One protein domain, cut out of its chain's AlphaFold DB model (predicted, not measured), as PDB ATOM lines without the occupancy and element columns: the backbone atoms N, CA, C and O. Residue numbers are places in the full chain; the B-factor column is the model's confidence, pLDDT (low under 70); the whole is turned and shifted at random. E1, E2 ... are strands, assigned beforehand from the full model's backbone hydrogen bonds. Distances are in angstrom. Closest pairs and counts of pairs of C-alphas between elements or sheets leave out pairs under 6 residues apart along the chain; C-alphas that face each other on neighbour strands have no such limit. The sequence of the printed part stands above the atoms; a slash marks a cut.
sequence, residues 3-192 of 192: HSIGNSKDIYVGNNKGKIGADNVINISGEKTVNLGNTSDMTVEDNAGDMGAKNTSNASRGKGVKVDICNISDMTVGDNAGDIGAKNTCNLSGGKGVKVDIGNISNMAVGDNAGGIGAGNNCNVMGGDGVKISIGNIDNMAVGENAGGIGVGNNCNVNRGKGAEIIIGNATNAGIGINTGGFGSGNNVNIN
ATOM      1  N   HIS A   3      26.158 -42.256 -46.911       88.25
ATOM      2  CA  HIS A   3      25.681 -43.348 -46.064       88.25
ATOM      3  C   HIS A   3      24.211 -43.593 -46.376       88.25
ATOM      4  O   HIS A   3      23.409 -42.662 -46.318       88.25
ATOM      5  N   SER A   4      23.881 -44.838 -46.701       92.50
ATOM      6  CA  SER A   4      22.551 -45.237 -47.145       92.50
ATOM      7  C   SER A   4      22.057 -46.412 -46.306       92.50
ATOM      8  O   SER A   4      22.738 -47.433 -46.248       92.50
ATOM      9  N   ILE A   5      20.890 -46.285 -45.669       93.38
ATOM     10  CA  ILE A   5      20.265 -47.350 -44.866       93.38
ATOM     11  C   ILE A   5      18.769 -47.404 -45.186       93.38
ATOM     12  O   ILE A   5      18.124 -46.363 -45.294       93.38
ATOM     13  N   GLY A   6      18.222 -48.611 -45.346       92.31
ATOM     14  CA  GLY A   6      16.777 -48.836 -45.482       92.31
ATOM     15  C   GLY A   6      16.140 -48.315 -46.775       92.31
ATOM     16  O   GLY A   6      14.923 -48.352 -46.894       92.31
ATOM     17  N   ASN A   7      16.928 -47.818 -47.733       95.38
ATOM     18  CA  ASN A   7      16.390 -47.332 -49.003       95.38
ATOM     19  C   ASN A   7      15.911 -48.508 -49.865       95.38
ATOM     20  O   ASN A   7      16.578 -49.543 -49.907       95.38
ATOM     21  N   SER A   8      14.793 -48.329 -50.560       95.62
ATOM     22  CA  SER A   8      14.164 -49.368 -51.383       95.62
ATOM     23  C   SER A   8      13.838 -48.820 -52.771       95.62
ATOM     24  O   SER A   8      13.374 -47.690 -52.884       95.62
ATOM     25  N   LYS A   9      14.106 -49.584 -53.831       96.75
ATOM     26  CA  LYS A   9      13.881 -49.144 -55.213       96.75
ATOM     27  C   LYS A   9      13.655 -50.331 -56.143       96.75
ATOM     28  O   LYS A   9      14.335 -51.341 -55.970       96.75
ATOM     29  N   ASP A  10      12.756 -50.179 -57.115       96.06
ATOM     30  CA  ASP A  10      12.459 -51.171 -58.160       96.06
ATOM     31  C   ASP A  10      11.957 -52.510 -57.580       96.06
ATOM     32  O   ASP A  10      12.465 -53.587 -57.901       96.06
ATOM     33  N   ILE A  11      10.976 -52.453 -56.672       94.25
ATOM     34  CA  ILE A  11      10.474 -53.630 -55.941       94.25
ATOM     35  C   ILE A  11       8.960 -53.775 -56.125       94.25
ATOM     36  O   ILE A  11       8.218 -52.796 -56.116       94.25
ATOM     37  N   TYR A  12       8.495 -55.020 -56.218       96.88
ATOM     38  CA  TYR A  12       7.098 -55.374 -55.982       96.88
ATOM     39  C   TYR A  12       6.965 -56.033 -54.612       96.88
ATOM     40  O   TYR A  12       7.684 -56.988 -54.304       96.88
ATOM     41  N   VAL A  13       6.035 -55.545 -53.802       95.81
ATOM     42  CA  VAL A  13       5.710 -56.110 -52.497       95.81
ATOM     43  C   VAL A  13       4.238 -56.514 -52.529       95.81
ATOM     44  O   VAL A  13       3.373 -55.691 -52.806       95.81
ATOM     45  N   GLY A  14       3.943 -57.785 -52.253       97.00
ATOM     46  CA  GLY A  14       2.556 -58.199 -52.021       97.00
ATOM     47  C   GLY A  14       2.011 -57.610 -50.716       97.00
ATOM     48  O   GLY A  14       2.620 -56.717 -50.126       97.00
ATOM     49  N   ASN A  15       0.912 -58.161 -50.205       97.31
ATOM     50  CA  ASN A  15       0.372 -57.738 -48.911       97.31
ATOM     51  C   ASN A  15       1.438 -57.717 -47.802       97.31
ATOM     52  O   ASN A  15       2.003 -58.752 -47.425       97.31
ATOM     53  N   ASN A  16       1.696 -56.533 -47.250       96.12
ATOM     54  CA  ASN A  16       2.780 -56.302 -46.310       96.12
ATOM     55  C   ASN A  16       2.244 -55.943 -44.922       96.12
ATOM     56  O   ASN A  16       1.462 -55.017 -44.747       96.12
ATOM     57  N   LYS A  17       2.717 -56.650 -43.895       95.44
ATOM     58  CA  LYS A  17       2.480 -56.298 -42.478       95.44
ATOM     59  C   LYS A  17       3.734 -55.761 -41.790       95.44
ATOM     60  O   LYS A  17       3.680 -55.364 -40.628       95.44
ATOM     61  N   GLY A  18       4.871 -55.838 -42.478       93.44
ATOM     62  CA  GLY A  18       6.173 -55.415 -41.993       93.44
ATOM     63  C   GLY A  18       6.471 -53.962 -42.336       93.44
ATOM     64  O   GLY A  18       5.611 -53.207 -42.771       93.44
ATOM     65  N   LYS A  19       7.723 -53.567 -42.145       95.12
ATOM     66  CA  LYS A  19       8.193 -52.199 -42.366       95.12
ATOM     67  C   LYS A  19       8.964 -52.114 -43.677       95.12
ATOM     68  O   LYS A  19       9.780 -52.994 -43.946       95.12
ATOM     69  N   ILE A  20       8.776 -51.036 -44.433       96.06
ATOM     70  CA  ILE A  20       9.554 -50.740 -45.645       96.06
ATOM     71  C   ILE A  20      10.334 -49.459 -45.391       96.06
ATOM     72  O   ILE A  20       9.752 -48.389 -45.264       96.06
ATOM     73  N   GLY A  21      11.655 -49.555 -45.249       94.38
ATOM     74  CA  GLY A  21      12.499 -48.379 -45.009       94.38
ATOM     75  C   GLY A  21      12.135 -47.558 -43.763       94.38
ATOM     76  O   GLY A  21      12.463 -46.379 -43.700       94.38
ATOM     77  N   ALA A  22      11.464 -48.149 -42.770       96.50
ATOM     78  CA  ALA A  22      11.053 -47.481 -41.532       96.50
ATOM     79  C   ALA A  22      11.967 -47.828 -40.341       96.50
ATOM     80  O   ALA A  22      12.686 -48.828 -40.376       96.50
ATOM     81  N   ASP A  23      11.907 -47.014 -39.283       97.06
ATOM     82  CA  ASP A  23      12.605 -47.200 -37.997       97.06
ATOM     83  C   ASP A  23      14.139 -47.325 -38.074       97.06
ATOM     84  O   ASP A  23      14.785 -47.904 -37.197       97.06
ATOM     85  N   ASN A  24      14.764 -46.768 -39.109       96.50
ATOM     86  CA  ASN A  24      16.216 -46.739 -39.201       96.50
ATOM     87  C   ASN A  24      16.787 -45.571 -38.395       96.50
ATOM     88  O   ASN A  24      16.228 -44.473 -38.356       96.50
ATOM     89  N   VAL A  25      17.960 -45.787 -37.802       95.94
ATOM     90  CA  VAL A  25      18.700 -44.753 -37.077       95.94
ATOM     91  C   VAL A  25      20.124 -44.686 -37.601       95.94
ATOM     92  O   VAL A  25      20.802 -45.706 -37.711       95.94
ATOM     93  N   ILE A  26      20.599 -43.476 -37.888       93.12
ATOM     94  CA  ILE A  26      21.981 -43.234 -38.290       93.12
ATOM     95  C   ILE A  26      22.607 -42.098 -37.481       93.12
ATOM     96  O   ILE A  26      22.004 -41.047 -37.277       93.12
ATOM     97  N   ASN A  27      23.845 -42.313 -37.033       92.31
ATOM     98  CA  ASN A  27      24.655 -41.329 -36.318       92.31
ATOM     99  C   ASN A  27      25.972 -41.132 -37.071       92.31
ATOM    100  O   ASN A  27      26.757 -42.073 -37.186       92.31
ATOM    101  N   ILE A  28      26.229 -39.928 -37.583       87.50
ATOM    102  CA  ILE A  28      27.438 -39.636 -38.364       87.50
ATOM    103  C   ILE A  28      28.072 -38.285 -38.007       87.50
ATOM    104  O   ILE A  28      27.433 -37.359 -37.509       87.50
ATOM    105  N   SER A  29      29.360 -38.150 -38.311       85.50
ATOM    106  CA  SER A  29      30.105 -36.890 -38.222       85.50
ATOM    107  C   SER A  29      30.877 -36.619 -39.517       85.50
ATOM    108  O   SER A  29      31.306 -37.558 -40.188       85.50
ATOM    109  N   GLY A  30      31.067 -35.352 -39.888       78.50
ATOM    110  CA  GLY A  30      31.802 -34.906 -41.079       78.50
ATOM    111  C   GLY A  30      30.934 -34.588 -42.306       78.50
ATOM    112  O   GLY A  30      29.713 -34.691 -42.278       78.50
ATOM    113  N   GLU A  31      31.591 -34.205 -43.407       68.62
ATOM    114  CA  GLU A  31      30.962 -33.843 -44.692       68.62
ATOM    115  C   GLU A  31      30.434 -35.084 -45.416       68.62
ATOM    116  O   GLU A  31      31.202 -35.866 -45.991       68.62
ATOM    117  N   LYS A  32      29.127 -35.333 -45.317       80.00
ATOM    118  CA  LYS A  32      28.515 -36.575 -45.794       80.00
ATOM    119  C   LYS A  32      27.096 -36.340 -46.300       80.00
ATOM    120  O   LYS A  32      26.373 -35.488 -45.789       80.00
ATOM    121  N   THR A  33      26.715 -37.153 -47.279       89.06
ATOM    122  CA  THR A  33      25.320 -37.344 -47.683       89.06
ATOM    123  C   THR A  33      24.726 -38.484 -46.864       89.06
ATOM    124  O   THR A  33      25.387 -39.515 -46.700       89.06
ATOM    125  N   VAL A  34      23.508 -38.310 -46.362       92.19
ATOM    126  CA  VAL A  34      22.735 -39.340 -45.655       92.19
ATOM    127  C   VAL A  34      21.464 -39.614 -46.431       92.19
ATOM    128  O   VAL A  34      20.715 -38.681 -46.688       92.19
ATOM    129  N   ASN A  35      21.215 -40.882 -46.747       95.06
ATOM    130  CA  ASN A  35      19.989 -41.344 -47.384       95.06
ATOM    131  C   ASN A  35      19.350 -42.418 -46.503       95.06
ATOM    132  O   ASN A  35      19.908 -43.509 -46.346       95.06
ATOM    133  N   LEU A  36      18.201 -42.120 -45.910       95.50
ATOM    134  CA  LEU A  36      17.590 -42.975 -44.902       95.50
ATOM    135  C   LEU A  36      16.149 -43.302 -45.270       95.50
ATOM    136  O   LEU A  36      15.305 -42.412 -45.265       95.50
ATOM    137  N   GLY A  37      15.868 -44.568 -45.571       95.88
ATOM    138  CA  GLY A  37      14.502 -45.028 -45.822       95.88
ATOM    139  C   GLY A  37      13.825 -44.400 -47.042       95.88
ATOM    140  O   GLY A  37      12.601 -44.388 -47.098       95.88
ATOM    141  N   ASN A  38      14.583 -43.828 -47.985       97.44
ATOM    142  CA  ASN A  38      14.002 -43.301 -49.220       97.44
ATOM    143  C   ASN A  38      13.499 -44.463 -50.074       97.44
ATOM    144  O   ASN A  38      14.206 -45.464 -50.233       97.44
ATOM    145  N   THR A  39      12.308 -44.307 -50.636       96.44
ATOM    146  CA  THR A  39      11.657 -45.361 -51.413       96.44
ATOM    147  C   THR A  39      11.241 -44.813 -52.761       96.44
ATOM    148  O   THR A  39      10.619 -43.756 -52.817       96.44
ATOM    149  N   SER A  40      11.560 -45.515 -53.842       97.31
ATOM    150  CA  SER A  40      11.079 -45.137 -55.168       97.31
ATOM    151  C   SER A  40      10.679 -46.339 -56.012       97.31
ATOM    152  O   SER A  40      11.102 -47.456 -55.723       97.31
ATOM    153  N   ASP A  41       9.895 -46.111 -57.063       97.62
ATOM    154  CA  ASP A  41       9.634 -47.097 -58.121       97.62
ATOM    155  C   ASP A  41       9.139 -48.446 -57.574       97.62
ATOM    156  O   ASP A  41       9.695 -49.513 -57.859       97.62
ATOM    157  N   MET A  42       8.134 -48.408 -56.701       96.31
ATOM    158  CA  MET A  42       7.653 -49.606 -56.022       96.31
ATOM    159  C   MET A  42       6.132 -49.693 -56.047       96.31
ATOM    160  O   MET A  42       5.406 -48.704 -55.955       96.31
ATOM    161  N   THR A  43       5.655 -50.926 -56.197       97.69
ATOM    162  CA  THR A  43       4.245 -51.274 -56.036       97.69
ATOM    163  C   THR A  43       4.099 -52.120 -54.788       97.69
ATOM    164  O   THR A  43       4.810 -53.114 -54.624       97.69
ATOM    165  N   VAL A  44       3.184 -51.716 -53.922       97.50
ATOM    166  CA  VAL A  44       2.764 -52.461 -52.744       97.50
ATOM    167  C   VAL A  44       1.279 -52.762 -52.917       97.50
ATOM    168  O   VAL A  44       0.527 -51.882 -53.332       97.50
ATOM    169  N   GLU A  45       0.848 -53.990 -52.636       98.06
ATOM    170  CA  GLU A  45      -0.583 -54.285 -52.459       98.06
ATOM    171  C   GLU A  45      -1.077 -53.606 -51.161       98.06
ATOM    172  O   GLU A  45      -0.740 -52.451 -50.890       98.06
ATOM    173  N   ASP A  46      -1.832 -54.295 -50.310       98.06
ATOM    174  CA  ASP A  46      -2.262 -53.701 -49.049       98.06
ATOM    175  C   ASP A  46      -1.110 -53.676 -48.046       98.06
ATOM    176  O   ASP A  46      -0.352 -54.643 -47.876       98.06
ATOM    177  N   ASN A  47      -0.984 -52.563 -47.336       97.69
ATOM    178  CA  ASN A  47       0.102 -52.331 -46.408       97.69
ATOM    179  C   ASN A  47      -0.415 -51.990 -45.008       97.69
ATOM    180  O   ASN A  47      -0.993 -50.940 -44.758       97.69
ATOM    181  N   ALA A  48      -0.147 -52.864 -44.045       96.94
ATOM    182  CA  ALA A  48      -0.508 -52.649 -42.648       96.94
ATOM    183  C   ALA A  48       0.625 -52.039 -41.801       96.94
ATOM    184  O   ALA A  48       0.378 -51.634 -40.666       96.94
ATOM    185  N   GLY A  49       1.864 -52.021 -42.305       95.69
ATOM    186  CA  GLY A  49       3.027 -51.516 -41.570       95.69
ATOM    187  C   GLY A  49       3.520 -50.157 -42.060       95.69
ATOM    188  O   GLY A  49       2.968 -49.574 -42.980       95.69
ATOM    189  N   ASP A  50       4.569 -49.624 -41.443       97.44
ATOM    190  CA  ASP A  50       5.085 -48.301 -41.803       97.44
ATOM    191  C   ASP A  50       5.972 -48.340 -43.061       97.44
ATOM    192  O   ASP A  50       6.820 -49.228 -43.211       97.44
ATOM    193  N   MET A  51       5.845 -47.324 -43.917       97.12
ATOM    194  CA  MET A  51       6.699 -47.094 -45.085       97.12
ATOM    195  C   MET A  51       7.439 -45.767 -44.956       97.12
ATOM    196  O   MET A  51       6.838 -44.696 -44.974       97.12
ATOM    197  N   GLY A  52       8.762 -45.812 -44.829       94.62
ATOM    198  CA  GLY A  52       9.564 -44.598 -44.696       94.62
ATOM    199  C   GLY A  52       9.137 -43.745 -43.496       94.62
ATOM    200  O   GLY A  52       9.057 -42.524 -43.599       94.62
ATOM    201  N   ALA A  53       8.804 -44.369 -42.365       96.88
ATOM    202  CA  ALA A  53       8.380 -43.651 -41.167       96.88
ATOM    203  C   ALA A  53       9.363 -43.819 -40.009       96.88
ATOM    204  O   ALA A  53      10.088 -44.813 -39.930       96.88
ATOM    205  N   LYS A  54       9.340 -42.864 -39.072       98.06
ATOM    206  CA  LYS A  54      10.063 -42.939 -37.783       98.06
ATOM    207  C   LYS A  54      11.583 -43.105 -37.915       98.06
ATOM    208  O   LYS A  54      12.265 -43.546 -36.992       98.06
ATOM    209  N   ASN A  55      12.146 -42.712 -39.050       98.12
ATOM    210  CA  ASN A  55      13.580 -42.745 -39.269       98.12
ATOM    211  C   ASN A  55      14.261 -41.550 -38.606       98.12
ATOM    212  O   ASN A  55      13.734 -40.440 -38.609       98.12
ATOM    213  N   THR A  56      15.459 -41.762 -38.064       97.88
ATOM    214  CA  THR A  56      16.222 -40.721 -37.367       97.88
ATOM    215  C   THR A  56      17.640 -40.599 -37.911       97.88
ATOM    216  O   THR A  56      18.413 -41.555 -37.887       97.88
ATOM    217  N   SER A  57      18.021 -39.393 -38.328       95.69
ATOM    218  CA  SER A  57      19.407 -39.052 -38.656       95.69
ATOM    219  C   SER A  57      19.962 -38.030 -37.677       95.69
ATOM    220  O   SER A  57      19.436 -36.924 -37.570       95.69
ATOM    221  N   ASN A  58      21.081 -38.364 -37.040       93.75
ATOM    222  CA  ASN A  58      21.880 -37.436 -36.249       93.75
ATOM    223  C   ASN A  58      23.220 -37.207 -36.953       93.75
ATOM    224  O   ASN A  58      24.036 -38.122 -37.079       93.75
ATOM    225  N   ALA A  59      23.456 -35.984 -37.414       89.69
ATOM    226  CA  ALA A  59      24.656 -35.625 -38.156       89.69
ATOM    227  C   ALA A  59      25.330 -34.368 -37.586       89.69
ATOM    228  O   ALA A  59      24.689 -33.464 -37.048       89.69
ATOM    229  N   SER A  60      26.659 -34.307 -37.669       87.56
ATOM    230  CA  SER A  60      27.435 -33.191 -37.115       87.56
ATOM    231  C   SER A  60      28.667 -32.842 -37.946       87.56
ATOM    232  O   SER A  60      29.240 -33.705 -38.605       87.56
ATOM    233  N   ARG A  61      29.138 -31.591 -37.848       71.81
ATOM    234  CA  ARG A  61      30.470 -31.134 -38.297       71.81
ATOM    235  C   ARG A  61      30.765 -31.308 -39.797       71.81
ATOM    236  O   ARG A  61      31.888 -31.668 -40.148       71.81
ATOM    237  N   GLY A  62      29.816 -31.024 -40.688       66.44
ATOM    238  CA  GLY A  62      30.054 -31.114 -42.136       66.44
ATOM    239  C   GLY A  62      29.646 -29.854 -42.900       66.44
ATOM    240  O   GLY A  62      28.547 -29.352 -42.711       66.44
ATOM    241  N   LYS A  63      30.496 -29.330 -43.788       77.31
ATOM    242  CA  LYS A  63      30.060 -28.417 -44.856       77.31
ATOM    243  C   LYS A  63      29.380 -29.226 -45.967       77.31
ATOM    244  O   LYS A  63      29.760 -30.365 -46.213       77.31
ATOM    245  N   GLY A  64      28.373 -28.645 -46.620       80.00
ATOM    246  CA  GLY A  64      27.672 -29.265 -47.750       80.00
ATOM    247  C   GLY A  64      26.919 -30.550 -47.397       80.00
ATOM    248  O   GLY A  64      26.806 -31.443 -48.232       80.00
ATOM    249  N   VAL A  65      26.457 -30.685 -46.152       87.69
ATOM    250  CA  VAL A  65      25.718 -31.872 -45.705       87.69
ATOM    251  C   VAL A  65      24.356 -31.914 -46.393       87.69
ATOM    252  O   VAL A  65      23.592 -30.953 -46.311       87.69
ATOM    253  N   LYS A  66      24.061 -33.044 -47.039       91.94
ATOM    254  CA  LYS A  66      22.745 -33.355 -47.601       91.94
ATOM    255  C   LYS A  66      22.135 -34.514 -46.821       91.94
ATOM    256  O   LYS A  66      22.780 -35.556 -46.697       91.94
ATOM    257  N   VAL A  67      20.931 -34.336 -46.298       94.06
ATOM    258  CA  VAL A  67      20.210 -35.380 -45.568       94.06
ATOM    259  C   VAL A  67      18.845 -35.586 -46.204       94.06
ATOM    260  O   VAL A  67      17.995 -34.709 -46.125       94.06
ATOM    261  N   ASP A  68      18.657 -36.761 -46.792       96.88
ATOM    262  CA  ASP A  68      17.423 -37.189 -47.433       96.88
ATOM    263  C   ASP A  68      16.828 -38.330 -46.600       96.88
ATOM    264  O   ASP A  68      17.395 -39.427 -46.530       96.88
ATOM    265  N   ILE A  69      15.707 -38.074 -45.928       97.94
ATOM    266  CA  ILE A  69      15.045 -39.050 -45.061       97.94
ATOM    267  C   ILE A  69      13.651 -39.312 -45.598       97.94
ATOM    268  O   ILE A  69      12.779 -38.453 -45.500       97.94
ATOM    269  N   CYS A  70      13.433 -40.524 -46.093       97.31
ATOM    270  CA  CYS A  70      12.113 -41.025 -46.463       97.31
ATOM    271  C   CYS A  70      11.390 -40.127 -47.452       97.31
ATOM    272  O   CYS A  70      10.184 -39.916 -47.346       97.31
ATOM    273  N   ASN A  71      12.142 -39.582 -48.401       98.19
ATOM    274  CA  ASN A  71      11.533 -39.019 -49.583       98.19
ATOM    275  C   ASN A  71      11.054 -40.188 -50.447       98.19
ATOM    276  O   ASN A  71      11.799 -41.152 -50.660       98.19
ATOM    277  N   ILE A  72       9.793 -40.117 -50.863       97.44
ATOM    278  CA  ILE A  72       9.094 -41.195 -51.555       97.44
ATOM    279  C   ILE A  72       8.694 -40.702 -52.940       97.44
ATOM    280  O   ILE A  72       8.133 -39.611 -53.072       97.44
ATOM    281  N   SER A  73       8.982 -41.485 -53.975       97.88
ATOM    282  CA  SER A  73       8.552 -41.159 -55.334       97.88
ATOM    283  C   SER A  73       8.027 -42.366 -56.096       97.88
ATOM    284  O   SER A  73       8.420 -43.493 -55.817       97.88
ATOM    285  N   ASP A  74       7.154 -42.131 -57.072       98.12
ATOM    286  CA  ASP A  74       6.799 -43.117 -58.103       98.12
ATOM    287  C   ASP A  74       6.300 -44.440 -57.495       98.12
ATOM    288  O   ASP A  74       6.821 -45.529 -57.745       98.12
ATOM    289  N   MET A  75       5.306 -44.317 -56.615       97.06
ATOM    290  CA  MET A  75       4.815 -45.407 -55.778       97.06
ATOM    291  C   MET A  75       3.326 -45.647 -55.982       97.06
ATOM    292  O   MET A  75       2.537 -44.707 -56.045       97.06
ATOM    293  N   THR A  76       2.930 -46.917 -56.022       98.00
ATOM    294  CA  THR A  76       1.523 -47.328 -55.933       98.00
ATOM    295  C   THR A  76       1.355 -48.237 -54.730       98.00
ATOM    296  O   THR A  76       2.115 -49.187 -54.565       98.00
ATOM    297  N   VAL A  77       0.378 -47.936 -53.889       98.12
ATOM    298  CA  VAL A  77       0.055 -48.690 -52.681       98.12
ATOM    299  C   VAL A  77      -1.438 -48.997 -52.726       98.12
ATOM    300  O   VAL A  77      -2.222 -48.127 -53.105       98.12
ATOM    301  N   GLY A  78      -1.829 -50.215 -52.354       98.56
ATOM    302  CA  GLY A  78      -3.223 -50.546 -52.059       98.56
ATOM    303  C   GLY A  78      -3.728 -49.807 -50.818       98.56
ATOM    304  O   GLY A  78      -3.324 -48.672 -50.539       98.56
ATOM    305  N   ASP A  79      -4.594 -50.453 -50.046       98.38
ATOM    306  CA  ASP A  79      -5.060 -49.856 -48.800       98.38
ATOM    307  C   ASP A  79      -3.928 -49.842 -47.773       98.38
ATOM    308  O   ASP A  79      -3.187 -50.815 -47.595       98.38
ATOM    309  N   ASN A  80      -3.776 -48.719 -47.082       98.19
ATOM    310  CA  ASN A  80      -2.657 -48.482 -46.193       98.19
ATOM    311  C   ASN A  80      -3.109 -48.131 -44.772       98.19
ATOM    312  O   ASN A  80      -3.761 -47.118 -44.530       98.19
ATOM    313  N   ALA A  81      -2.694 -48.932 -43.792       97.81
ATOM    314  CA  ALA A  81      -2.968 -48.669 -42.380       97.81
ATOM    315  C   ALA A  81      -1.805 -47.979 -41.641       97.81
ATOM    316  O   ALA A  81      -2.029 -47.370 -40.594       97.81
ATOM    317  N   GLY A  82      -0.573 -48.098 -42.147       97.31
ATOM    318  CA  GLY A  82       0.632 -47.564 -41.498       97.31
ATOM    319  C   GLY A  82       0.993 -46.140 -41.919       97.31
ATOM    320  O   GLY A  82       0.350 -45.541 -42.773       97.31
ATOM    321  N   ASP A  83       2.038 -45.566 -41.331       98.25
ATOM    322  CA  ASP A  83       2.513 -44.238 -41.727       98.25
ATOM    323  C   ASP A  83       3.331 -44.292 -43.034       98.25
ATOM    324  O   ASP A  83       4.130 -45.207 -43.231       98.25
ATOM    325  N   ILE A  84       3.200 -43.272 -43.889       98.19
ATOM    326  CA  ILE A  84       3.967 -43.098 -45.132       98.19
ATOM    327  C   ILE A  84       4.798 -41.819 -45.038       98.19
ATOM    328  O   ILE A  84       4.251 -40.720 -44.957       98.19
ATOM    329  N   GLY A  85       6.127 -41.919 -45.048       97.56
ATOM    330  CA  GLY A  85       6.991 -40.729 -45.039       97.56
ATOM    331  C   GLY A  85       6.854 -39.869 -43.771       97.56
ATOM    332  O   GLY A  85       7.224 -38.693 -43.782       97.56
ATOM    333  N   ALA A  86       6.288 -40.408 -42.687       98.12
ATOM    334  CA  ALA A  86       5.854 -39.635 -41.523       98.12
ATOM    335  C   ALA A  86       6.750 -39.842 -40.288       98.12
ATOM    336  O   ALA A  86       7.447 -40.847 -40.144       98.12
ATOM    337  N   LYS A  87       6.679 -38.909 -39.333       98.44
ATOM    338  CA  LYS A  87       7.336 -38.993 -38.012       98.44
ATOM    339  C   LYS A  87       8.859 -39.168 -38.080       98.44
ATOM    340  O   LYS A  87       9.478 -39.666 -37.140       98.44
ATOM    341  N   ASN A  88       9.480 -38.761 -39.180       98.69
ATOM    342  CA  ASN A  88      10.921 -38.816 -39.367       98.69
ATOM    343  C   ASN A  88      11.603 -37.627 -38.683       98.69
ATOM    344  O   ASN A  88      11.041 -36.539 -38.584       98.69
ATOM    345  N   THR A  89      12.834 -37.828 -38.216       98.44
ATOM    346  CA  THR A  89      13.593 -36.824 -37.465       98.44
ATOM    347  C   THR A  89      14.989 -36.624 -38.040       98.44
ATOM    348  O   THR A  89      15.748 -37.571 -38.249       98.44
ATOM    349  N   CYS A  90      15.373 -35.365 -38.226       96.44
ATOM    350  CA  CYS A  90      16.737 -34.973 -38.552       96.44
ATOM    351  C   CYS A  90      17.285 -34.023 -37.486       96.44
ATOM    352  O   CYS A  90      16.699 -32.972 -37.235       96.44
ATOM    353  N   ASN A  91      18.431 -34.363 -36.900       95.06
ATOM    354  CA  ASN A  91      19.178 -33.489 -36.003       95.06
ATOM    355  C   ASN A  91      20.558 -33.216 -36.598       95.06
ATOM    356  O   ASN A  91      21.357 -34.129 -36.813       95.06
ATOM    357  N   LEU A  92      20.846 -31.944 -36.846       90.94
ATOM    358  CA  LEU A  92      22.066 -31.478 -37.485       90.94
ATOM    359  C   LEU A  92      22.757 -30.428 -36.624       90.94
ATOM    360  O   LEU A  92      22.129 -29.495 -36.133       90.94
ATOM    361  N   SER A  93      24.073 -30.559 -36.467       88.50
ATOM    362  CA  SER A  93      24.892 -29.562 -35.770       88.50
ATOM    363  C   SER A  93      26.134 -29.168 -36.568       88.50
ATOM    364  O   SER A  93      27.039 -29.971 -36.800       88.50
ATOM    365  N   GLY A  94      26.197 -27.893 -36.943       73.19
ATOM    366  CA  GLY A  94      27.299 -27.272 -37.666       73.19
ATOM    367  C   GLY A  94      27.354 -27.649 -39.148       73.19
ATOM    368  O   GLY A  94      27.281 -28.818 -39.515       73.19
ATOM    369  N   GLY A  95      27.565 -26.645 -40.000       70.25
ATOM    370  CA  GLY A  95      27.756 -26.836 -41.438       70.25
ATOM    371  C   GLY A  95      27.327 -25.627 -42.255       70.25
ATOM    372  O   GLY A  95      26.345 -24.987 -41.923       70.25
ATOM    373  N   LYS A  96      28.048 -25.285 -43.325       82.12
ATOM    374  CA  LYS A  96      27.579 -24.305 -44.325       82.12
ATOM    375  C   LYS A  96      26.943 -25.053 -45.494       82.12
ATOM    376  O   LYS A  96      27.479 -26.091 -45.873       82.12
ATOM    377  N   GLY A  97      25.870 -24.525 -46.076       84.62
ATOM    378  CA  GLY A  97      25.199 -25.110 -47.240       84.62
ATOM    379  C   GLY A  97      24.502 -26.433 -46.933       84.62
ATOM    380  O   GLY A  97      24.666 -27.398 -47.674       84.62
ATOM    381  N   VAL A  98      23.799 -26.507 -45.802       88.94
ATOM    382  CA  VAL A  98      23.055 -27.706 -45.393       88.94
ATOM    383  C   VAL A  98      21.773 -27.821 -46.219       88.94
ATOM    384  O   VAL A  98      21.023 -26.851 -46.313       88.94
ATOM    385  N   LYS A  99      21.507 -29.010 -46.768       93.38
ATOM    386  CA  LYS A  99      20.238 -29.353 -47.417       93.38
ATOM    387  C   LYS A  99      19.572 -30.522 -46.697       93.38
ATOM    388  O   LYS A  99      20.227 -31.537 -46.463       93.38
ATOM    389  N   VAL A 100      18.297 -30.383 -46.353       94.88
ATOM    390  CA  VAL A 100      17.541 -31.427 -45.652       94.88
ATOM    391  C   VAL A 100      16.182 -31.612 -46.299       94.88
ATOM    392  O   VAL A 100      15.385 -30.680 -46.324       94.88
ATOM    393  N   ASP A 101      15.914 -32.825 -46.760       98.12
ATOM    394  CA  ASP A 101      14.650 -33.210 -47.370       98.12
ATOM    395  C   ASP A 101      14.068 -34.381 -46.557       98.12
ATOM    396  O   ASP A 101      14.697 -35.438 -46.465       98.12
ATOM    397  N   ILE A 102      12.906 -34.198 -45.922       98.56
ATOM    398  CA  ILE A 102      12.298 -35.201 -45.029       98.56
ATOM    399  C   ILE A 102      10.855 -35.469 -45.425       98.56
ATOM    400  O   ILE A 102      10.036 -34.551 -45.405       98.56
ATOM    401  N   GLY A 103      10.521 -36.731 -45.687       98.12
ATOM    402  CA  GLY A 103       9.135 -37.150 -45.871       98.12
ATOM    403  C   GLY A 103       8.437 -36.462 -47.041       98.12
ATOM    404  O   GLY A 103       7.220 -36.314 -46.996       98.12
ATOM    405  N   ASN A 104       9.188 -35.963 -48.033       98.50
ATOM    406  CA  ASN A 104       8.593 -35.365 -49.223       98.50
ATOM    407  C   ASN A 104       8.131 -36.476 -50.165       98.50
ATOM    408  O   ASN A 104       8.836 -37.469 -50.345       98.50
ATOM    409  N   ILE A 105       6.956 -36.310 -50.757       98.25
ATOM    410  CA  ILE A 105       6.270 -37.355 -51.512       98.25
ATOM    411  C   ILE A 105       5.941 -36.820 -52.896       98.25
ATOM    412  O   ILE A 105       5.449 -35.702 -53.032       98.25
ATOM    413  N   SER A 106       6.218 -37.614 -53.924       97.94
ATOM    414  CA  SER A 106       5.918 -37.256 -55.309       97.94
ATOM    415  C   SER A 106       5.370 -38.442 -56.093       97.94
ATOM    416  O   SER A 106       5.798 -39.568 -55.862       97.94
ATOM    417  N   ASN A 107       4.450 -38.204 -57.027       98.19
ATOM    418  CA  ASN A 107       3.947 -39.225 -57.958       98.19
ATOM    419  C   ASN A 107       3.483 -40.503 -57.235       98.19
ATOM    420  O   ASN A 107       3.976 -41.601 -57.500       98.19
ATOM    421  N   MET A 108       2.580 -40.348 -56.271       97.81
ATOM    422  CA  MET A 108       2.144 -41.452 -55.420       97.81
ATOM    423  C   MET A 108       0.645 -41.694 -55.546       97.81
ATOM    424  O   MET A 108      -0.146 -40.760 -55.438       97.81
ATOM    425  N   ALA A 109       0.259 -42.952 -55.733       98.25
ATOM    426  CA  ALA A 109      -1.120 -43.410 -55.648       98.25
ATOM    427  C   ALA A 109      -1.279 -44.326 -54.429       98.25
ATOM    428  O   ALA A 109      -0.483 -45.244 -54.238       98.25
ATOM    429  N   VAL A 110      -2.293 -44.074 -53.610       98.19
ATOM    430  CA  VAL A 110      -2.647 -44.891 -52.442       98.19
ATOM    431  C   VAL A 110      -4.143 -45.182 -52.497       98.19
ATOM    432  O   VAL A 110      -4.916 -44.310 -52.902       98.19
ATOM    433  N   GLY A 111      -4.546 -46.388 -52.092       98.50
ATOM    434  CA  GLY A 111      -5.942 -46.702 -51.787       98.50
ATOM    435  C   GLY A 111      -6.456 -45.908 -50.583       98.50
ATOM    436  O   GLY A 111      -6.067 -44.755 -50.354       98.50
ATOM    437  N   ASP A 112      -7.321 -46.525 -49.787       98.25
ATOM    438  CA  ASP A 112      -7.761 -45.909 -48.540       98.25
ATOM    439  C   ASP A 112      -6.608 -45.897 -47.534       98.25
ATOM    440  O   ASP A 112      -5.853 -46.860 -47.387       98.25
ATOM    441  N   ASN A 113      -6.445 -44.779 -46.833       98.00
ATOM    442  CA  ASN A 113      -5.300 -44.542 -45.975       98.00
ATOM    443  C   ASN A 113      -5.708 -44.153 -44.548       98.00
ATOM    444  O   ASN A 113      -6.368 -43.138 -44.315       98.00
ATOM    445  N   ALA A 114      -5.241 -44.915 -43.561       97.69
ATOM    446  CA  ALA A 114      -5.473 -44.625 -42.146       97.69
ATOM    447  C   ALA A 114      -4.301 -43.899 -41.458       97.69
ATOM    448  O   ALA A 114      -4.521 -43.177 -40.483       97.69
ATOM    449  N   GLY A 115      -3.063 -44.082 -41.932       97.19
ATOM    450  CA  GLY A 115      -1.863 -43.511 -41.306       97.19
ATOM    451  C   GLY A 115      -1.501 -42.106 -41.793       97.19
ATOM    452  O   GLY A 115      -2.125 -41.556 -42.694       97.19
ATOM    453  N   GLY A 116      -0.492 -41.472 -41.192       97.44
ATOM    454  CA  GLY A 116      -0.042 -40.151 -41.639       97.44
ATOM    455  C   GLY A 116       0.753 -40.226 -42.945       97.44
ATOM    456  O   GLY A 116       1.596 -41.104 -43.090       97.44
ATOM    457  N   ILE A 117       0.546 -39.274 -43.854       98.12
ATOM    458  CA  ILE A 117       1.312 -39.133 -45.100       98.12
ATOM    459  C   ILE A 117       2.164 -37.867 -45.007       98.12
ATOM    460  O   ILE A 117       1.631 -36.763 -44.904       98.12
ATOM    461  N   GLY A 118       3.491 -38.005 -44.997       97.56
ATOM    462  CA  GLY A 118       4.417 -36.868 -44.911       97.56
ATOM    463  C   GLY A 118       4.221 -36.000 -43.656       97.56
ATOM    464  O   GLY A 118       4.578 -34.822 -43.655       97.56
ATOM    465  N   ALA A 119       3.609 -36.548 -42.603       97.81
ATOM    466  CA  ALA A 119       3.151 -35.805 -41.430       97.81
ATOM    467  C   ALA A 119       4.076 -35.972 -40.213       97.81
ATOM    468  O   ALA A 119       4.746 -36.989 -40.045       97.81
ATOM    469  N   GLY A 120       4.075 -34.995 -39.307       98.31
ATOM    470  CA  GLY A 120       4.761 -35.073 -38.015       98.31
ATOM    471  C   GLY A 120       6.286 -35.192 -38.101       98.31
ATOM    472  O   GLY A 120       6.917 -35.658 -37.155       98.31
ATOM    473  N   ASN A 121       6.885 -34.823 -39.230       98.69
ATOM    474  CA  ASN A 121       8.326 -34.843 -39.431       98.69
ATOM    475  C   ASN A 121       8.993 -33.666 -38.705       98.69
ATOM    476  O   ASN A 121       8.433 -32.573 -38.621       98.69
ATOM    477  N   ASN A 122      10.206 -33.870 -38.193       98.31
ATOM    478  CA  ASN A 122      10.925 -32.874 -37.405       98.31
ATOM    479  C   ASN A 122      12.354 -32.658 -37.913       98.31
ATOM    480  O   ASN A 122      13.104 -33.611 -38.130       98.31
ATOM    481  N   CYS A 123      12.767 -31.402 -38.035       96.75
ATOM    482  CA  CYS A 123      14.131 -31.032 -38.389       96.75
ATOM    483  C   CYS A 123      14.689 -30.009 -37.402       96.75
ATOM    484  O   CYS A 123      14.135 -28.924 -37.251       96.75
ATOM    485  N   ASN A 124      15.814 -30.330 -36.769       95.00
ATOM    486  CA  ASN A 124      16.541 -29.423 -35.889       95.00
ATOM    487  C   ASN A 124      17.938 -29.189 -36.459       95.00
ATOM    488  O   ASN A 124      18.755 -30.108 -36.506       95.00
ATOM    489  N   VAL A 125      18.231 -27.955 -36.862       91.25
ATOM    490  CA  VAL A 125      19.537 -27.547 -37.387       91.25
ATOM    491  C   VAL A 125      20.147 -26.493 -36.468       91.25
ATOM    492  O   VAL A 125      19.625 -25.392 -36.316       91.25
ATOM    493  N   MET A 126      21.285 -26.822 -35.860       89.00
ATOM    494  CA  MET A 126      22.075 -25.899 -35.049       89.00
ATOM    495  C   MET A 126      23.288 -25.397 -35.829       89.00
ATOM    496  O   MET A 126      24.263 -26.123 -36.017       89.00
ATOM    497  N   GLY A 127      23.257 -24.123 -36.201       76.50
ATOM    498  CA  GLY A 127      24.300 -23.421 -36.935       76.50
ATOM    499  C   GLY A 127      24.291 -23.734 -38.430       76.50
ATOM    500  O   GLY A 127      24.104 -24.877 -38.839       76.50
ATOM    501  N   GLY A 128      24.556 -22.710 -39.243       72.44
ATOM    502  CA  GLY A 128      24.830 -22.873 -40.667       72.44
ATOM    503  C   GLY A 128      24.393 -21.707 -41.542       72.44
ATOM    504  O   GLY A 128      23.336 -21.121 -41.343       72.44
ATOM    505  N   ASP A 129      25.216 -21.373 -42.530       83.06
ATOM    506  CA  ASP A 129      24.881 -20.367 -43.542       83.06
ATOM    507  C   ASP A 129      24.282 -21.067 -44.772       83.06
ATOM    508  O   ASP A 129      24.855 -22.058 -45.232       83.06
ATOM    509  N   GLY A 130      23.182 -20.556 -45.328       86.00
ATOM    510  CA  GLY A 130      22.572 -21.069 -46.563       86.00
ATOM    511  C   GLY A 130      21.864 -22.413 -46.388       86.00
ATOM    512  O   GLY A 130      22.117 -23.346 -47.148       86.00
ATOM    513  N   VAL A 131      21.036 -22.531 -45.351       89.94
ATOM    514  CA  VAL A 131      20.291 -23.757 -45.026       89.94
ATOM    515  C   VAL A 131      19.050 -23.865 -45.916       89.94
ATOM    516  O   VAL A 131      18.279 -22.915 -45.999       89.94
ATOM    517  N   LYS A 132      18.844 -25.015 -46.560       94.00
ATOM    518  CA  LYS A 132      17.661 -25.321 -47.382       94.00
ATOM    519  C   LYS A 132      16.945 -26.538 -46.817       94.00
ATOM    520  O   LYS A 132      17.558 -27.598 -46.708       94.00
ATOM    521  N   ILE A 133      15.677 -26.394 -46.447       95.50
ATOM    522  CA  ILE A 133      14.913 -27.458 -45.792       95.50
ATOM    523  C   ILE A 133      13.551 -27.632 -46.469       95.50
ATOM    524  O   ILE A 133      12.821 -26.663 -46.657       95.50
ATOM    525  N   SER A 134      13.211 -28.878 -46.791       98.00
ATOM    526  CA  SER A 134      11.932 -29.295 -47.368       98.00
ATOM    527  C   SER A 134      11.347 -30.429 -46.532       98.00
ATOM    528  O   SER A 134      11.977 -31.482 -46.410       98.00
ATOM    529  N   ILE A 135      10.165 -30.243 -45.946       98.50
ATOM    530  CA  ILE A 135       9.569 -31.247 -45.053       98.50
ATOM    531  C   ILE A 135       8.115 -31.511 -45.417       98.50
ATOM    532  O   ILE A 135       7.300 -30.591 -45.404       98.50
ATOM    533  N   GLY A 136       7.776 -32.778 -45.650       97.88
ATOM    534  CA  GLY A 136       6.391 -33.205 -45.832       97.88
ATOM    535  C   GLY A 136       5.692 -32.545 -47.018       97.88
ATOM    536  O   GLY A 136       4.475 -32.386 -46.978       97.88
ATOM    537  N   ASN A 137       6.449 -32.098 -48.024       98.00
ATOM    538  CA  ASN A 137       5.884 -31.524 -49.240       98.00
ATOM    539  C   ASN A 137       5.395 -32.643 -50.161       98.00
ATOM    540  O   ASN A 137       6.029 -33.693 -50.254       98.00
ATOM    541  N   ILE A 138       4.272 -32.410 -50.831       97.31
ATOM    542  CA  ILE A 138       3.530 -33.411 -51.592       97.31
ATOM    543  C   ILE A 138       3.295 -32.893 -53.003       97.31
ATOM    544  O   ILE A 138       2.790 -31.786 -53.177       97.31
ATOM    545  N   ASP A 139       3.619 -33.706 -54.001       97.56
ATOM    546  CA  ASP A 139       3.378 -33.396 -55.407       97.56
ATOM    547  C   ASP A 139       2.765 -34.588 -56.150       97.56
ATOM    548  O   ASP A 139       3.189 -35.725 -55.963       97.56
ATOM    549  N   ASN A 140       1.775 -34.342 -57.010       97.44
ATOM    550  CA  ASN A 140       1.128 -35.364 -57.851       97.44
ATOM    551  C   ASN A 140       0.721 -36.618 -57.057       97.44
ATOM    552  O   ASN A 140       1.201 -37.726 -57.312       97.44
ATOM    553  N   MET A 141      -0.144 -36.435 -56.062       96.81
ATOM    554  CA  MET A 141      -0.588 -37.521 -55.193       96.81
ATOM    555  C   MET A 141      -2.073 -37.812 -55.397       96.81
ATOM    556  O   MET A 141      -2.881 -36.888 -55.423       96.81
ATOM    557  N   ALA A 142      -2.433 -39.086 -55.498       97.69
ATOM    558  CA  ALA A 142      -3.809 -39.563 -55.487       97.69
ATOM    559  C   ALA A 142      -4.012 -40.479 -54.276       97.69
ATOM    560  O   ALA A 142      -3.277 -41.449 -54.114       97.69
ATOM    561  N   VAL A 143      -4.985 -40.177 -53.422       97.25
ATOM    562  CA  VAL A 143      -5.331 -41.005 -52.256       97.25
ATOM    563  C   VAL A 143      -6.836 -41.241 -52.246       97.25
ATOM    564  O   VAL A 143      -7.595 -40.332 -52.598       97.25
ATOM    565  N   GLY A 144      -7.259 -42.441 -51.845       98.12
ATOM    566  CA  GLY A 144      -8.655 -42.764 -51.552       98.12
ATOM    567  C   GLY A 144      -9.210 -41.980 -50.356       98.12
ATOM    568  O   GLY A 144      -8.879 -40.809 -50.130       98.12
ATOM    569  N   GLU A 145     -10.084 -42.609 -49.577       97.94
ATOM    570  CA  GLU A 145     -10.489 -42.048 -48.293       97.94
ATOM    571  C   GLU A 145      -9.292 -41.992 -47.349       97.94
ATOM    572  O   GLU A 145      -8.484 -42.913 -47.257       97.94
ATOM    573  N   ASN A 146      -9.160 -40.879 -46.638       97.00
ATOM    574  CA  ASN A 146      -8.013 -40.631 -45.793       97.00
ATOM    575  C   ASN A 146      -8.447 -40.235 -44.378       97.00
ATOM    576  O   ASN A 146      -9.126 -39.226 -44.170       97.00
ATOM    577  N   ALA A 147      -8.014 -41.016 -43.391       96.94
ATOM    578  CA  ALA A 147      -8.231 -40.729 -41.975       96.94
ATOM    579  C   ALA A 147      -7.014 -40.086 -41.292       96.94
ATOM    580  O   ALA A 147      -7.162 -39.379 -40.294       96.94
ATOM    581  N   GLY A 148      -5.808 -40.306 -41.822       95.12
ATOM    582  CA  GLY A 148      -4.581 -39.757 -41.253       95.12
ATOM    583  C   GLY A 148      -4.298 -38.310 -41.660       95.12
ATOM    584  O   GLY A 148      -4.949 -37.728 -42.517       95.12
ATOM    585  N   GLY A 149      -3.304 -37.683 -41.036       95.81
ATOM    586  CA  GLY A 149      -2.871 -36.342 -41.433       95.81
ATOM    587  C   GLY A 149      -2.006 -36.364 -42.695       95.81
ATOM    588  O   GLY A 149      -1.108 -37.196 -42.795       95.81
ATOM    589  N   ILE A 150      -2.219 -35.424 -43.615       96.81
ATOM    590  CA  ILE A 150      -1.427 -35.275 -44.843       96.81
ATOM    591  C   ILE A 150      -0.611 -33.982 -44.766       96.81
ATOM    592  O   ILE A 150      -1.171 -32.886 -44.713       96.81
ATOM    593  N   GLY A 151       0.718 -34.099 -44.731       96.12
ATOM    594  CA  GLY A 151       1.634 -32.955 -44.677       96.12
ATOM    595  C   GLY A 151       1.448 -32.065 -43.439       96.12
ATOM    596  O   GLY A 151       1.792 -30.885 -43.479       96.12
ATOM    597  N   VAL A 152       0.861 -32.597 -42.360       97.12
ATOM    598  CA  VAL A 152       0.514 -31.841 -41.144       97.12
ATOM    599  C   VAL A 152       1.543 -31.984 -40.035       97.12
ATOM    600  O   VAL A 152       2.231 -32.997 -39.944       97.12
ATOM    601  N   GLY A 153       1.571 -31.020 -39.114       97.81
ATOM    602  CA  GLY A 153       2.312 -31.131 -37.853       97.81
ATOM    603  C   GLY A 153       3.832 -31.226 -38.016       97.81
ATOM    604  O   GLY A 153       4.518 -31.682 -37.100       97.81
ATOM    605  N   ASN A 154       4.357 -30.848 -39.179       98.56
ATOM    606  CA  ASN A 154       5.778 -30.868 -39.474       98.56
ATOM    607  C   ASN A 154       6.470 -29.662 -38.830       98.56
ATOM    608  O   ASN A 154       5.975 -28.537 -38.885       98.56
ATOM    609  N   ASN A 155       7.640 -29.881 -38.237       98.00
ATOM    610  CA  ASN A 155       8.348 -28.864 -37.469       98.00
ATOM    611  C   ASN A 155       9.779 -28.685 -37.971       98.00
ATOM    612  O   ASN A 155      10.504 -29.651 -38.209       98.00
ATOM    613  N   CYS A 156      10.207 -27.432 -38.085       96.25
ATOM    614  CA  CYS A 156      11.585 -27.086 -38.383       96.25
ATOM    615  C   CYS A 156      12.100 -26.016 -37.425       96.25
ATOM    616  O   CYS A 156      11.538 -24.925 -37.341       96.25
ATOM    617  N   ASN A 157      13.204 -26.321 -36.746       94.50
ATOM    618  CA  ASN A 157      13.948 -25.394 -35.910       94.50
ATOM    619  C   ASN A 157      15.337 -25.166 -36.515       94.50
ATOM    620  O   ASN A 157      16.147 -26.092 -36.579       94.50
ATOM    621  N   VAL A 158      15.643 -23.930 -36.901       91.25
ATOM    622  CA  VAL A 158      16.981 -23.506 -37.331       91.25
ATOM    623  C   VAL A 158      17.503 -22.473 -36.342       91.25
ATOM    624  O   VAL A 158      16.909 -21.416 -36.177       91.25
ATOM    625  N   ASN A 159      18.609 -22.776 -35.666       88.81
ATOM    626  CA  ASN A 159      19.195 -21.901 -34.649       88.81
ATOM    627  C   ASN A 159      20.587 -21.426 -35.082       88.81
ATOM    628  O   ASN A 159      21.408 -22.241 -35.501       88.81
ATOM    629  N   ARG A 160      20.893 -20.132 -34.946       80.00
ATOM    630  CA  ARG A 160      22.163 -19.482 -35.321       80.00
ATOM    631  C   ARG A 160      22.524 -19.637 -36.802       80.00
ATOM    632  O   ARG A 160      23.709 -19.683 -37.148       80.00
ATOM    633  N   GLY A 161      21.518 -19.771 -37.664       72.06
ATOM    634  CA  GLY A 161      21.693 -19.870 -39.111       72.06
ATOM    635  C   GLY A 161      21.500 -18.527 -39.815       72.06
ATOM    636  O   GLY A 161      20.751 -17.678 -39.344       72.06
ATOM    637  N   LYS A 162      22.162 -18.321 -40.957       79.75
ATOM    638  CA  LYS A 162      21.933 -17.148 -41.824       79.75
ATOM    639  C   LYS A 162      21.433 -17.597 -43.191       79.75
ATOM    640  O   LYS A 162      22.031 -18.482 -43.794       79.75
ATOM    641  N   GLY A 163      20.374 -16.959 -43.693       83.19
ATOM    642  CA  GLY A 163      19.819 -17.248 -45.021       83.19
ATOM    643  C   GLY A 163      19.207 -18.646 -45.119       83.19
ATOM    644  O   GLY A 163      19.657 -19.449 -45.933       83.19
ATOM    645  N   ALA A 164      18.236 -18.943 -44.252       89.25
ATOM    646  CA  ALA A 164      17.490 -20.195 -44.297       89.25
ATOM    647  C   ALA A 164      16.289 -20.083 -45.251       89.25
ATOM    648  O   ALA A 164      15.522 -19.126 -45.182       89.25
ATOM    649  N   GLU A 165      16.132 -21.081 -46.111       93.44
ATOM    650  CA  GLU A 165      14.980 -21.293 -46.982       93.44
ATOM    651  C   GLU A 165      14.287 -22.576 -46.522       93.44
ATOM    652  O   GLU A 165      14.907 -23.641 -46.486       93.44
ATOM    653  N   ILE A 166      13.026 -22.469 -46.103       94.00
ATOM    654  CA  ILE A 166      12.301 -23.562 -45.453       94.00
ATOM    655  C   ILE A 166      10.913 -23.668 -46.078       94.00
ATOM    656  O   ILE A 166      10.172 -22.688 -46.104       94.00
ATOM    657  N   ILE A 167      10.573 -24.858 -46.571       95.62
ATOM    658  CA  ILE A 167       9.292 -25.171 -47.208       95.62
ATOM    659  C   ILE A 167       8.698 -26.389 -46.506       95.62
ATOM    660  O   ILE A 167       9.344 -27.438 -46.447       95.62
ATOM    661  N   ILE A 168       7.487 -26.263 -45.964       96.75
ATOM    662  CA  ILE A 168       6.879 -27.318 -45.150       96.75
ATOM    663  C   ILE A 168       5.412 -27.513 -45.504       96.75
ATOM    664  O   ILE A 168       4.643 -26.553 -45.476       96.75
ATOM    665  N   GLY A 169       5.029 -28.770 -45.735       93.00
ATOM    666  CA  GLY A 169       3.638 -29.188 -45.897       93.00
ATOM    667  C   GLY A 169       2.930 -28.584 -47.107       93.00
ATOM    668  O   GLY A 169       1.701 -28.527 -47.121       93.00
ATOM    669  N   ASN A 170       3.679 -28.114 -48.106       94.81
ATOM    670  CA  ASN A 170       3.104 -27.668 -49.366       94.81
ATOM    671  C   ASN A 170       2.567 -28.874 -50.128       94.81
ATOM    672  O   ASN A 170       3.256 -29.885 -50.239       94.81
ATOM    673  N   ALA A 171       1.377 -28.738 -50.705       92.56
ATOM    674  CA  ALA A 171       0.787 -29.766 -51.542       92.56
ATOM    675  C   ALA A 171       0.385 -29.193 -52.903       92.56
ATOM    676  O   ALA A 171      -0.332 -28.192 -52.977       92.56
ATOM    677  N   THR A 172       0.833 -29.841 -53.971       94.50
ATOM    678  CA  THR A 172       0.512 -29.504 -55.359       94.50
ATOM    679  C   THR A 172      -0.032 -30.730 -56.076       94.50
ATOM    680  O   THR A 172       0.413 -31.849 -55.838       94.50
ATOM    681  N   ASN A 173      -1.036 -30.529 -56.936       94.12
ATOM    682  CA  ASN A 173      -1.653 -31.599 -57.730       94.12
ATOM    683  C   ASN A 173      -2.061 -32.831 -56.894       94.12
ATOM    684  O   ASN A 173      -1.852 -33.971 -57.304       94.12
ATOM    685  N   ALA A 174      -2.617 -32.594 -55.703       92.44
ATOM    686  CA  ALA A 174      -3.083 -33.646 -54.810       92.44
ATOM    687  C   ALA A 174      -4.598 -33.854 -54.973       92.44
ATOM    688  O   ALA A 174      -5.382 -32.933 -54.738       92.44
ATOM    689  N   GLY A 175      -5.001 -35.058 -55.371       92.81
ATOM    690  CA  GLY A 175      -6.384 -35.526 -55.371       92.81
ATOM    691  C   GLY A 175      -6.605 -36.478 -54.202       92.81
ATOM    692  O   GLY A 175      -5.929 -37.495 -54.097       92.81
ATOM    693  N   ILE A 176      -7.528 -36.146 -53.306       93.69
ATOM    694  CA  ILE A 176      -7.841 -36.967 -52.133       93.69
ATOM    695  C   ILE A 176      -9.349 -37.194 -52.118       93.69
ATOM    696  O   ILE A 176     -10.105 -36.281 -52.465       93.69
ATOM    697  N   GLY A 177      -9.777 -38.394 -51.727       94.88
ATOM    698  CA  GLY A 177     -11.168 -38.679 -51.393       94.88
ATOM    699  C   GLY A 177     -11.636 -37.900 -50.157       94.88
ATOM    700  O   GLY A 177     -11.203 -36.777 -49.882       94.88
ATOM    701  N   ILE A 178     -12.541 -38.484 -49.371       96.12
ATOM    702  CA  ILE A 178     -12.929 -37.863 -48.100       96.12
ATOM    703  C   ILE A 178     -11.707 -37.846 -47.183       96.12
ATOM    704  O   ILE A 178     -11.174 -38.892 -46.829       96.12
ATOM    705  N   ASN A 179     -11.284 -36.651 -46.779       95.25
ATOM    706  CA  ASN A 179     -10.222 -36.476 -45.803       95.25
ATOM    707  C   ASN A 179     -10.817 -36.070 -44.450       95.25
ATOM    708  O   ASN A 179     -11.319 -34.956 -44.302       95.25
ATOM    709  N   THR A 180     -10.745 -36.963 -43.465       95.94
ATOM    710  CA  THR A 180     -11.141 -36.667 -42.076       95.94
ATOM    711  C   THR A 180      -9.962 -36.232 -41.203       95.94
ATOM    712  O   THR A 180     -10.166 -35.688 -40.117       95.94
ATOM    713  N   GLY A 181      -8.730 -36.415 -41.689       93.06
ATOM    714  CA  GLY A 181      -7.524 -35.894 -41.063       93.06
ATOM    715  C   GLY A 181      -7.233 -34.437 -41.433       93.06
ATOM    716  O   GLY A 181      -7.927 -33.795 -42.222       93.06
ATOM    717  N   GLY A 182      -6.163 -33.885 -40.860       93.75
ATOM    718  CA  GLY A 182      -5.674 -32.565 -41.257       93.75
ATOM    719  C   GLY A 182      -4.969 -32.602 -42.619       93.75
ATOM    720  O   GLY A 182      -4.388 -33.619 -42.993       93.75
ATOM    721  N   PHE A 183      -4.970 -31.475 -43.332       94.31
ATOM    722  CA  PHE A 183      -4.222 -31.290 -44.578       94.31
ATOM    723  C   PHE A 183      -3.387 -30.010 -44.496       94.31
ATOM    724  O   PHE A 183      -3.946 -28.930 -44.298       94.31
ATOM    725  N   GLY A 184      -2.059 -30.128 -44.571       92.62
ATOM    726  CA  GLY A 184      -1.108 -29.005 -44.528       92.62
ATOM    727  C   GLY A 184      -1.125 -28.134 -43.256       92.62
ATOM    728  O   GLY A 184      -0.443 -27.112 -43.197       92.62
ATOM    729  N   SER A 185      -1.907 -28.486 -42.232       94.19
ATOM    730  CA  SER A 185      -2.096 -27.692 -41.015       94.19
ATOM    731  C   SER A 185      -1.070 -28.006 -39.918       94.19
ATOM    732  O   SER A 185      -0.452 -29.067 -39.883       94.19
ATOM    733  N   GLY A 186      -0.889 -27.069 -38.981       95.81
ATOM    734  CA  GLY A 186      -0.059 -27.280 -37.786       95.81
ATOM    735  C   GLY A 186       1.450 -27.355 -38.041       95.81
ATOM    736  O   GLY A 186       2.186 -27.805 -37.167       95.81
ATOM    737  N   ASN A 187       1.904 -26.934 -39.221       97.94
ATOM    738  CA  ASN A 187       3.319 -26.877 -39.565       97.94
ATOM    739  C   ASN A 187       3.989 -25.659 -38.916       97.94
ATOM    740  O   ASN A 187       3.448 -24.555 -38.985       97.94
ATOM    741  N   ASN A 188       5.170 -25.842 -38.321       97.38
ATOM    742  CA  ASN A 188       5.891 -24.771 -37.635       97.38
ATOM    743  C   ASN A 188       7.300 -24.580 -38.194       97.38
ATOM    744  O   ASN A 188       8.075 -25.528 -38.334       97.38
ATOM    745  N   VAL A 189       7.648 -23.316 -38.428       95.12
ATOM    746  CA  VAL A 189       8.999 -22.880 -38.779       95.12
ATOM    747  C   VAL A 189       9.486 -21.930 -37.698       95.12
ATOM    748  O   VAL A 189       8.856 -20.911 -37.431       95.12
ATOM    749  N   ASN A 190      10.619 -22.258 -37.094       93.12
ATOM    750  CA  ASN A 190      11.243 -21.460 -36.056       93.12
ATOM    751  C   ASN A 190      12.702 -21.183 -36.428       93.12
ATOM    752  O   ASN A 190      13.513 -22.106 -36.519       93.12
ATOM    753  N   ILE A 191      13.032 -19.912 -36.650       89.31
ATOM    754  CA  ILE A 191      14.374 -19.467 -37.032       89.31
ATOM    755  C   ILE A 191      14.849 -18.471 -35.974       89.31
ATOM    756  O   ILE A 191      14.276 -17.388 -35.866       89.31
ATOM    757  N   ASN A 192      15.880 -18.842 -35.209       83.56
ATOM    758  CA  ASN A 192      16.455 -18.029 -34.124       83.56
ATOM    759  C   ASN A 192      17.960 -17.826 -34.278       83.56
ATOM    760  O   ASN A 192      18.618 -18.693 -34.896       83.56
TER     761      ASN A 192
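Overview. This is residues 3 to 192 of the 192 residues of an uncharacterized protein of Etheostoma spectabile (orangethroat darter) (UniProt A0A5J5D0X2). What shape does the chain make? It is a solenoid of stacked turns, each of three strands, so stacked that like strands form three parallel sheets. The sheets E1 E4 E7 E10 E13 E16 and E3 E6 E9 E12 E15 E18 lie face to face as a sandwich, while E2 E5 E8 E11 E14 E17, reached from the first sheet, forms a wall farther along each turn, from which long unnamed links fold back. What are its numbers? The printed part has 190 residues, no named helix and 18 strands, E1 to E18 in order, holding 94 residues, under half; the class is all strand. It is compact, with a radius of gyration of the C-alphas of 15.6 A and spans of 43 by 30 by 20 A.

Along the chain. Which residues make the sheet that begins with E2? They are E2, residues 8 to 13, E5, 39 to 44, E8, 72 to 77, E11, 105 to 110, E14, 138 to 143, and E17, 171 to 176. C-alpha 8 is at (14.164, -49.368, -51.383). Which make the two sheets of the sandwich? One has E1, residues 3 to 5, E4, 33 to 36, E7, 66 to 69, E10, 99 to 102, E13, 132 to 135, and E16, 165 to 168. The other has E3, 25 to 29, E6, 56 to 60, E9, 89 to 93, E12, 122 to 129, 19.7 A long, E15, 155 to 162, 18.5 A long, and E18, 188 to 191, ending at (14.374, -19.467, -37.032).

Arrangement. How do strands stand within a sheet? E5 and E8 are parallel at 1 degree, with N 44 and O 76 within hydrogen-bond range at 2.8 A. E12 and E15 are parallel at 8 degrees, with N 127 and O 159 at 2.7 A; E12 bends by 71 degrees at residue 126 and E15 by 74 degrees at residue 159. How do the sheets stand to each other? In the sandwich, two sheets face to face, the best planes are 2 degrees apart; the closest C-alphas of E4 and E6, those of Leu 36 and Ser 57, are 7.6 A apart. E16 runs on into E17 across a break of 2 residues, at 5 degrees.

Size, cuts and confidence. How far does it reach? The two C-alphas farthest apart, those of Gly 14 and Lys 162, are 46.5 A apart. Is it continuous and well modelled? The printed part has no cut; the links E2 to E3, E5 to E6, E8 to E9, E11 to E12, E14 to E15 and E17 to E18 are long, with 11 residues each. Mean pLDDT of the printed part is 93.7, with residues 31 and 62 under 70.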